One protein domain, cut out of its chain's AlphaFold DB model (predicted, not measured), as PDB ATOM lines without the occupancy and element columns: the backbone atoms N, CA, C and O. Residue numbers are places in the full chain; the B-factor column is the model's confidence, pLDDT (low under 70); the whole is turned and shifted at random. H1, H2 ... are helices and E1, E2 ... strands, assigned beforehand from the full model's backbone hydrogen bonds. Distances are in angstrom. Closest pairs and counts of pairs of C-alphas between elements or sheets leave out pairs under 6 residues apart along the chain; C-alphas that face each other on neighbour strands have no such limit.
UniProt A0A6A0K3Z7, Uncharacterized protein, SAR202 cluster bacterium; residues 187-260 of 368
ATOM      1  N   THR A 187     122.156 117.485 176.108       82.94
ATOM      2  CA  THR A 187     123.436 116.783 176.303       82.94
ATOM      3  C   THR A 187     124.311 116.920 175.067       82.94
ATOM      4  O   THR A 187     125.517 117.102 175.204       82.94
ATOM      5  N   ASP A 188     123.713 116.892 173.877       83.50
ATOM      6  CA  ASP A 188     124.419 117.094 172.611       83.50
ATOM      7  C   ASP A 188     124.928 118.537 172.541       83.50
ATOM      8  O   ASP A 188     126.097 118.755 172.243       83.50
ATOM      9  N   ALA A 189     124.095 119.516 172.918       86.06
ATOM     10  CA  ALA A 189     124.462 120.935 172.923       86.06
ATOM     11  C   ALA A 189     125.637 121.225 173.867       86.06
ATOM     12  O   ALA A 189     126.624 121.858 173.485       86.06
ATOM     13  N   ILE A 190     125.559 120.686 175.087       87.94
ATOM     14  CA  ILE A 190     126.654 120.722 176.058       87.94
ATOM     15  C   ILE A 190     127.902 120.027 175.493       87.94
ATOM     16  O   ILE A 190     128.997 120.568 175.616       87.94
ATOM     17  N   SER A 191     127.760 118.860 174.854       83.38
ATOM     18  CA  SER A 191     128.887 118.092 174.300       83.38
ATOM     19  C   SER A 191     129.580 118.818 173.147       83.38
ATOM     20  O   SER A 191     130.809 118.801 173.074       83.38
ATOM     21  N   VAL A 192     128.820 119.492 172.277       85.56
ATOM     22  CA  VAL A 192     129.342 120.320 171.183       85.56
ATOM     23  C   VAL A 192     130.178 121.467 171.743       85.56
ATOM     24  O   VAL A 192     131.366 121.542 171.422       85.56
ATOM     25  N   LEU A 193     129.624 122.295 172.640       87.94
ATOM     26  CA  LEU A 193     130.381 123.392 173.256       87.94
ATOM     27  C   LEU A 193     131.603 122.866 174.026       87.94
ATOM     28  O   LEU A 193     132.716 123.372 173.865       87.94
ATOM     29  N   TRP A 194     131.422 121.814 174.828       88.69
ATOM     30  CA  TRP A 194     132.498 121.184 175.589       88.69
ATOM     31  C   TRP A 194     133.637 120.703 174.682       88.69
ATOM     32  O   TRP A 194     134.802 120.939 174.996       88.69
ATOM     33  N   SER A 195     133.336 120.097 173.528       81.50
ATOM     34  CA  SER A 195     134.349 119.624 172.568       81.50
ATOM     35  C   SER A 195     135.196 120.748 171.957       81.50
ATOM     36  O   SER A 195     136.311 120.507 171.490       81.50
ATOM     37  N   GLN A 196     134.687 121.981 171.966       81.38
ATOM     38  CA  GLN A 196     135.412 123.165 171.521       81.38
ATOM     39  C   GLN A 196     136.237 123.765 172.667       81.38
ATOM     40  O   GLN A 196     137.451 123.913 172.530       81.38
ATOM     41  N   LEU A 197     135.614 124.023 173.823       82.38
ATOM     42  CA  LEU A 197     136.273 124.622 174.992       82.38
ATOM     43  C   LEU A 197     137.375 123.729 175.596       82.38
ATOM     44  O   LEU A 197     138.399 124.238 176.061       82.38
ATOM     45  N   SER A 198     137.197 122.404 175.561       80.25
ATOM     46  CA  SER A 198     138.156 121.425 176.100       80.25
ATOM     47  C   SER A 198     139.495 121.388 175.357       80.25
ATOM     48  O   SER A 198     140.498 120.986 175.944       80.25
ATOM     49  N   LYS A 199     139.559 121.890 174.113       70.56
ATOM     50  CA  LYS A 199     140.821 122.054 173.363       70.56
ATOM     51  C   LYS A 199     141.789 123.004 174.078       70.56
ATOM     52  O   LYS A 199     142.994 122.773 174.069       70.56
ATOM     53  N   CYS A 200     141.255 124.041 174.727       70.94
ATOM     54  CA  CYS A 200     142.020 125.004 175.525       70.94
ATOM     55  C   CYS A 200     142.022 124.664 177.023       70.94
ATOM     56  O   CYS A 200     142.953 125.008 177.754       70.94
ATOM     57  N   ASN A 201     140.967 123.993 177.488       71.88
ATOM     58  CA  ASN A 201     140.712 123.700 178.893       71.88
ATOM     59  C   ASN A 201     140.432 122.199 179.079       71.88
ATOM     60  O   ASN A 201     139.289 121.830 179.334       71.88
ATOM     61  N   PRO A 202     141.440 121.315 178.962       68.88
ATOM     62  CA  PRO A 202     141.230 119.861 179.018       68.88
ATOM     63  C   PRO A 202     140.670 119.364 180.365       68.88
ATOM     64  O   PRO A 202     140.067 118.298 180.419       68.88
ATOM     65  N   GLU A 203     140.822 120.156 181.432       69.56
ATOM     66  CA  GLU A 203     140.262 119.903 182.770       69.56
ATOM     67  C   GLU A 203     138.805 120.396 182.937       69.56
ATOM     68  O   GLU A 203     138.207 120.228 184.002       69.56
ATOM     69  N   LEU A 204     138.211 121.025 181.911       77.62
ATOM     70  CA  LEU A 204     136.804 121.426 181.923       77.62
ATOM     71  C   LEU A 204     135.928 120.175 182.023       77.62
ATOM     72  O   LEU A 204     135.870 119.371 181.095       77.62
ATOM     73  N   ASN A 205     135.201 120.018 183.128       81.00
ATOM     74  CA  ASN A 205     134.214 118.955 183.235       81.00
ATOM     75  C   ASN A 205     132.944 119.334 182.464       81.00
ATOM     76  O   ASN A 205     132.438 120.448 182.593       81.00
ATOM     77  N   ILE A 206     132.388 118.382 181.717       83.81
ATOM     78  CA  ILE A 206     131.112 118.542 181.014       83.81
ATOM     79  C   ILE A 206     129.952 118.895 181.968       83.81
ATOM     80  O   ILE A 206     129.026 119.594 181.572       83.81
ATOM     81  N   SER A 207     130.029 118.493 183.244       83.88
ATOM     82  CA  SER A 207     129.046 118.841 184.284       83.88
ATOM     83  C   SER A 207     129.081 120.303 184.743       83.88
ATOM     84  O   SER A 207     128.177 120.729 185.460       83.88
ATOM     85  N   TYR A 208     130.103 121.074 184.354       84.62
ATOM     86  CA  TYR A 208     130.180 122.509 184.638       84.62
ATOM     87  C   TYR A 208     129.389 123.362 183.643       84.62
ATOM     88  O   TYR A 208     129.268 124.569 183.857       84.62
ATOM     89  N   LEU A 209     128.824 122.749 182.603       89.81
ATOM     90  CA  LEU A 209     127.949 123.376 181.624       89.81
ATOM     91  C   LEU A 209     126.504 122.908 181.839       89.81
ATOM     92  O   LEU A 209     126.239 121.734 182.097       89.81
ATOM     93  N   GLU A 210     125.563 123.829 181.693       92.19
ATOM     94  CA  GLU A 210     124.127 123.553 181.660       92.19
ATOM     95  C   GLU A 210     123.528 124.147 180.379       92.19
ATOM     96  O   GLU A 210     124.098 125.064 179.785       92.19
ATOM     97  N   SER A 211     122.392 123.612 179.932       92.25
ATOM     98  CA  SER A 211     121.763 124.038 178.683       92.25
ATOM     99  C   SER A 211     120.243 124.068 178.770       92.25
ATOM    100  O   SER A 211     119.621 123.159 179.330       92.25
ATOM    101  N   GLU A 212     119.674 125.110 178.170       89.75
ATOM    102  CA  GLU A 212     118.248 125.379 178.032       89.75
ATOM    103  C   GLU A 212     117.914 125.621 176.548       89.75
ATOM    104  O   GLU A 212     118.737 126.145 175.795       89.75
ATOM    105  N   LYS A 213     116.726 125.199 176.098       82.25
ATOM    106  CA  LYS A 213     116.305 125.354 174.697       82.25
ATOM    107  C   LYS A 213     115.679 126.731 174.489       82.25
ATOM    108  O   LYS A 213     114.685 127.053 175.139       82.25
ATOM    109  N   ASP A 214     116.194 127.500 173.535       81.25
ATOM    110  CA  ASP A 214     115.535 128.715 173.066       81.25
ATOM    111  C   ASP A 214     114.304 128.335 172.225       81.25
ATOM    112  O   ASP A 214     114.411 127.792 171.125       81.25
ATOM    113  N   GLN A 215     113.109 128.621 172.744       69.19
ATOM    114  CA  GLN A 215     111.846 128.329 172.056       69.19
ATOM    115  C   GLN A 215     111.554 129.268 170.874       69.19
ATOM    116  O   GLN A 215     110.674 128.975 170.066       69.19
ATOM    117  N   ILE A 216     112.262 130.395 170.754       63.56
ATOM    118  CA  ILE A 216     112.107 131.345 169.646       63.56
ATOM    119  C   ILE A 216     112.904 130.855 168.435       63.56
ATOM    120  O   ILE A 216     112.361 130.818 167.327       63.56
ATOM    121  N   ASN A 217     114.162 130.464 168.670       64.19
ATOM    122  CA  ASN A 217     115.141 130.141 167.628       64.19
ATOM    123  C   ASN A 217     115.439 128.634 167.466       64.19
ATOM    124  O   ASN A 217     116.228 128.264 166.601       64.19
ATOM    125  N   GLY A 218     114.874 127.756 168.303       67.00
ATOM    126  CA  GLY A 218     115.085 126.296 168.257       67.00
ATOM    127  C   GLY A 218     116.488 125.818 168.668       67.00
ATOM    128  O   GLY A 218     116.716 124.614 168.809       67.00
ATOM    129  N   SER A 219     117.407 126.758 168.879       80.75
ATOM    130  CA  SER A 219     118.801 126.542 169.268       80.75
ATOM    131  C   SER A 219     118.940 126.371 170.784       80.75
ATOM    132  O   SER A 219     117.983 126.552 171.543       80.75
ATOM    133  N   TRP A 220     120.125 125.985 171.245       88.06
ATOM    134  CA  TRP A 220     120.392 125.723 172.656       88.06
ATOM    135  C   TRP A 220     121.254 126.825 173.260       88.06
ATOM    136  O   TRP A 220     122.394 127.029 172.848       88.06
ATOM    137  N   VAL A 221     120.746 127.486 174.297       92.06
ATOM    138  CA  VAL A 221     121.564 128.361 175.134       92.06
ATOM    139  C   VAL A 221     122.336 127.470 176.100       92.06
ATOM    140  O   VAL A 221     121.741 126.742 176.895       92.06
ATOM    141  N   VAL A 222     123.663 127.490 176.016       92.81
ATOM    142  CA  VAL A 222     124.562 126.764 176.917       92.81
ATOM    143  C   VAL A 222     125.316 127.782 177.765       92.81
ATOM    144  O   VAL A 222     125.923 128.714 177.240       92.81
ATOM    145  N   ARG A 223     125.274 127.625 179.085       92.25
ATOM    146  CA  ARG A 223     125.910 128.547 180.035       92.25
ATOM    147  C   ARG A 223     126.745 127.799 181.063       92.25
ATOM    148  O   ARG A 223     126.495 126.632 181.369       92.25
ATOM    149  N   THR A 224     127.710 128.499 181.642       86.94
ATOM    150  CA  THR A 224     128.487 127.962 182.757       86.94
ATOM    151  C   THR A 224     127.656 127.897 184.042       86.94
ATOM    152  O   THR A 224     126.967 128.854 184.417       86.94
ATOM    153  N   THR A 225     127.735 126.766 184.741       83.88
ATOM    154  CA  THR A 225     127.120 126.561 186.061       83.88
ATOM    155  C   THR A 225     127.886 127.313 187.152       83.88
ATOM    156  O   THR A 225     129.099 127.498 187.071       83.88
ATOM    157  N   VAL A 226     127.200 127.658 188.246       75.25
ATOM    158  CA  VAL A 226     127.810 128.313 189.425       75.25
ATOM    159  C   VAL A 226     128.812 127.433 190.190       75.25
ATOM    160  O   VAL A 226     129.505 127.924 191.073       75.25
ATOM    161  N   ASN A 227     128.871 126.136 189.871       71.19
ATOM    162  CA  ASN A 227     129.797 125.173 190.476       71.19
ATOM    163  C   ASN A 227     131.115 125.050 189.693       71.19
ATOM    164  O   ASN A 227     132.016 124.332 190.127       71.19
ATOM    165  N   SER A 228     131.224 125.710 188.537       72.06
ATOM    166  CA  SER A 228     132.481 125.831 187.806       72.06
ATOM    167  C   SER A 228     133.443 126.755 188.552       72.06
ATOM    168  O   SER A 228     133.041 127.800 189.059       72.06
ATOM    169  N   ASN A 229     134.734 126.419 188.564       66.69
ATOM    170  CA  ASN A 229     135.774 127.319 189.081       66.69
ATOM    171  C   ASN A 229     136.072 128.492 188.125       66.69
ATOM    172  O   ASN A 229     136.714 129.467 188.518       66.69
ATOM    173  N   ASP A 230     135.619 128.390 186.874       68.31
ATOM    174  CA  ASP A 230     135.883 129.336 185.792       68.31
ATOM    175  C   ASP A 230     134.559 129.678 185.096       68.31
ATOM    176  O   ASP A 230     133.776 128.763 184.844       68.31
ATOM    177  N   ASP A 231     134.312 130.941 184.732       78.69
ATOM    178  CA  ASP A 231     133.206 131.282 183.828       78.69
ATOM    179  C   ASP A 231     133.681 131.294 182.368       78.69
ATOM    180  O   ASP A 231     134.609 132.030 182.004       78.69
ATOM    181  N   TYR A 232     133.022 130.486 181.539       82.06
ATOM    182  CA  TYR A 232     133.202 130.410 180.091       82.06
ATOM    183  C   TYR A 232     132.180 131.259 179.316       82.06
ATOM    184  O   TYR A 232     132.240 131.299 178.093       82.06
ATOM    185  N   GLY A 233     131.256 131.944 179.995       86.88
ATOM    186  CA  GLY A 233     130.221 132.784 179.398       86.88
ATOM    187  C   GLY A 233     128.935 132.042 179.022       86.88
ATOM    188  O   GLY A 233     128.614 130.967 179.541       86.88
ATOM    189  N   VAL A 234     128.170 132.667 178.126       89.69
ATOM    190  CA  VAL A 234     126.892 132.174 177.599       89.69
ATOM    191  C   VAL A 234     127.007 132.040 176.085       89.69
ATOM    192  O   VAL A 234     127.473 132.954 175.408       89.69
ATOM    193  N   TRP A 235     126.560 130.904 175.564       93.38
ATOM    194  CA  TRP A 235     126.759 130.474 174.186       93.38
ATOM    195  C   TRP A 235     125.429 130.082 173.562       93.38
ATOM    196  O   TRP A 235     124.585 129.484 174.226       93.38
ATOM    197  N   ASN A 236     125.267 130.368 172.278       91.12
ATOM    198  CA  ASN A 236     124.241 129.773 171.443       91.12
ATOM    199  C   ASN A 236     124.863 128.607 170.668       91.12
ATOM    200  O   ASN A 236     125.876 128.780 169.986       91.12
ATOM    201  N   VAL A 237     124.257 127.429 170.786       87.44
ATOM    202  CA  VAL A 237     124.608 126.226 170.033       87.44
ATOM    203  C   VAL A 237     123.450 125.910 169.095       87.44
ATOM    204  O   VAL A 237     122.379 125.467 169.524       87.44
ATOM    205  N   ASP A 238     123.673 126.163 167.812       81.50
ATOM    206  CA  ASP A 238     122.711 125.894 166.750       81.50
ATOM    207  C   ASP A 238     122.555 124.379 166.528       81.50
ATOM    208  O   ASP A 238     123.403 123.550 166.876       81.50
ATOM    209  N   ARG A 239     121.454 124.010 165.872       72.38
ATOM    210  CA  ARG A 239     121.107 122.619 165.536       72.38
ATOM    211  C   ARG A 239     122.083 121.933 164.575       72.38
ATOM    212  O   ARG A 239     122.078 120.709 164.524       72.38
ATOM    213  N   ASP A 240     122.903 122.702 163.859       68.75
ATOM    214  CA  ASP A 240     123.981 122.252 162.967       68.75
ATOM    215  C   ASP A 240     125.345 122.103 163.679       68.75
ATOM    216  O   ASP A 240     126.363 121.892 163.019       68.75
ATOM    217  N   ALA A 241     125.364 122.205 165.015       73.50
ATOM    218  CA  ALA A 241     126.551 122.248 165.869       73.50
ATOM    219  C   ALA A 241     127.454 123.487 165.677       73.50
ATOM    220  O   ALA A 241     128.575 123.517 166.199       73.50
ATOM    221  N   SER A 242     126.970 124.535 165.000       81.56
ATOM    222  CA  SER A 242     127.590 125.859 165.056       81.56
ATOM    223  C   SER A 242     127.489 126.427 166.474       81.56
ATOM    224  O   SER A 242     126.483 126.261 167.162       81.56
ATOM    225  N   VAL A 243     128.545 127.106 166.920       85.94
ATOM    226  CA  VAL A 243     128.648 127.691 168.261       85.94
ATOM    227  C   VAL A 243     128.954 129.171 168.113       85.94
ATOM    228  O   VAL A 243     129.866 129.550 167.383       85.94
ATOM    229  N   THR A 244     128.185 130.006 168.804       88.94
ATOM    230  CA  THR A 244     128.316 131.467 168.765       88.94
ATOM    231  C   THR A 244     128.254 132.051 170.180       88.94
ATOM    232  O   THR A 244     127.476 131.568 171.007       88.94
ATOM    233  N   PRO A 245     129.075 133.062 170.509       90.44
ATOM    234  CA  PRO A 245     129.006 133.737 171.801       90.44
ATOM    235  C   PRO A 245     127.731 134.591 171.916       90.44
ATOM    236  O   PRO A 245     127.319 135.240 170.957       90.44
ATOM    237  N   LEU A 246     127.107 134.605 173.100       87.75
ATOM    238  CA  LEU A 246     125.947 135.455 173.423       87.75
ATOM    239  C   LEU A 246     126.264 136.569 174.432       87.75
ATOM    240  O   LEU A 246     125.427 137.441 174.671       87.75
ATOM    241  N   ASN A 247     127.442 136.549 175.058       82.25
ATOM    242  CA  ASN A 247     127.885 137.601 175.966       82.25
ATOM    243  C   ASN A 247     129.380 137.907 175.809       82.25
ATOM    244  O   ASN A 247     130.155 137.070 175.353       82.25
ATOM    245  N   ALA A 248     129.795 139.082 176.295       76.75
ATOM    246  CA  ALA A 248     131.178 139.556 176.202       76.75
ATOM    247  C   ALA A 248     132.218 138.581 176.793       76.75
ATOM    248  O   ALA A 248     133.365 138.563 176.352       76.75
ATOM    249  N   ARG A 249     131.823 137.749 177.769       79.62
ATOM    250  CA  ARG A 249     132.692 136.708 178.331       79.62
ATOM    251  C   ARG A 249     132.904 135.547 177.357       79.62
ATOM    252  O   ARG A 249     134.035 135.101 177.192       79.62
ATOM    253  N   ALA A 250     131.848 135.087 176.690       83.38
ATOM    254  CA  ALA A 250     131.967 134.106 175.620       83.38
ATOM    255  C   ALA A 250     132.743 134.679 174.421       83.38
ATOM    256  O   ALA A 250     133.562 133.964 173.860       83.38
ATOM    257  N   ASP A 251     132.582 135.965 174.075       79.69
ATOM    258  CA  ASP A 251     133.385 136.627 173.027       79.69
ATOM    259  C   ASP A 251     134.892 136.607 173.336       79.69
ATOM    260  O   ASP A 251     135.716 136.352 172.457       79.69
ATOM    261  N   GLU A 252     135.271 136.887 174.585       75.75
ATOM    262  CA  GLU A 252     136.661 136.849 175.054       75.75
ATOM    263  C   GLU A 252     137.242 135.429 174.954       75.75
ATOM    264  O   GLU A 252     138.312 135.218 174.376       75.75
ATOM    265  N   VAL A 253     136.496 134.434 175.448       79.38
ATOM    266  CA  VAL A 253     136.876 133.018 175.359       79.38
ATOM    267  C   VAL A 253     136.951 132.565 173.897       79.38
ATOM    268  O   VAL A 253     137.907 131.884 173.521       79.38
ATOM    269  N   TRP A 254     136.014 132.991 173.047       82.88
ATOM    270  CA  TRP A 254     135.995 132.668 171.622       82.88
ATOM    271  C   TRP A 254     137.223 133.211 170.896       82.88
ATOM    272  O   TRP A 254     137.856 132.464 170.159       82.88
ATOM    273  N   LYS A 255     137.629 134.456 171.173       77.50
ATOM    274  CA  LYS A 255     138.865 135.049 170.631       77.50
ATOM    275  C   LYS A 255     140.117 134.272 171.033       77.50
ATOM    276  O   LYS A 255     141.026 134.119 170.224       77.50
ATOM    277  N   SER A 256     140.167 133.743 172.258       69.06
ATOM    278  CA  SER A 256     141.286 132.885 172.672       69.06
ATOM    279  C   SER A 256     141.311 131.541 171.925       69.06
ATOM    280  O   SER A 256     142.385 131.026 171.621       69.06
ATOM    281  N   LEU A 257     140.136 130.997 171.584       71.00
ATOM    282  CA  LEU A 257     139.968 129.716 170.895       71.00
ATOM    283  C   LEU A 257     140.169 129.821 169.370       71.00
ATOM    284  O   LEU A 257     140.794 128.945 168.777       71.00
ATOM    285  N   SER A 258     139.680 130.878 168.722       68.19
ATOM    286  CA  SER A 258     139.780 131.085 167.268       68.19
ATOM    287  C   SER A 258     141.236 131.210 166.796       68.19
ATOM    288  O   SER A 258     141.638 130.559 165.829       68.19
ATOM    289  N   VAL A 259     142.073 131.910 167.574       61.53
ATOM    290  CA  VAL A 259     143.537 132.018 167.390       61.53
ATOM    291  C   VAL A 259     144.254 130.652 167.399       61.53
ATOM    292  O   VAL A 259     145.343 130.517 166.836       61.53
ATOM    293  N   LEU A 260     143.657 129.625 168.013       56.56
ATOM    294  CA  LEU A 260     144.174 128.250 168.055       56.56
ATOM    295  C   LEU A 260     143.584 127.342 166.976       56.56
ATOM    296  O   LEU A 260     144.242 126.399 166.546       56.56
TER     297      LEU A 260
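What this domain is: This is residues 187 to 260 of the 368 residues of an uncharacterized protein of SAR202 cluster bacterium (UniProt A0A6A0K3Z7). Two helices cover one face of a twisted four-stranded antiparallel meander, H1 slanting over E2 and H2 standing up near E4. The 74 printed residues run H1 E1 E2 E3 E4 H2, class mixed. The whole is compact: radius of gyration of the C-alphas 11.3 A, spans 31 by 26 by 20 A.

How they stand to each other: H1, residues 187 to 197, is on the sheet of E1, 209 to 213, E2, 220 to 224, E3, 234 to 237, and E4, 243 to 245, closest to E3 at C-alphas 189 and 237, 6.0 A. N 210 and O 223, 3.0 A, and N 236 and O 244, 2.8 A, are within hydrogen-bond range. H2, 248 to 260, comes closest to E4 at C-alphas 251 and 245, 5.4 A. Every O i to N i+4 pair is within range in H1, 7 of 9 in H2.

Where its parts are: H1 runs 15.1 A from C-alpha 187, (123.436, 116.783, 176.303); H2 runs 19.1 A to C-alpha 260, (144.174, 128.250, 168.055).

The domain as a whole: The H1 to E1 link is long; 13 residues have pLDDT under 70.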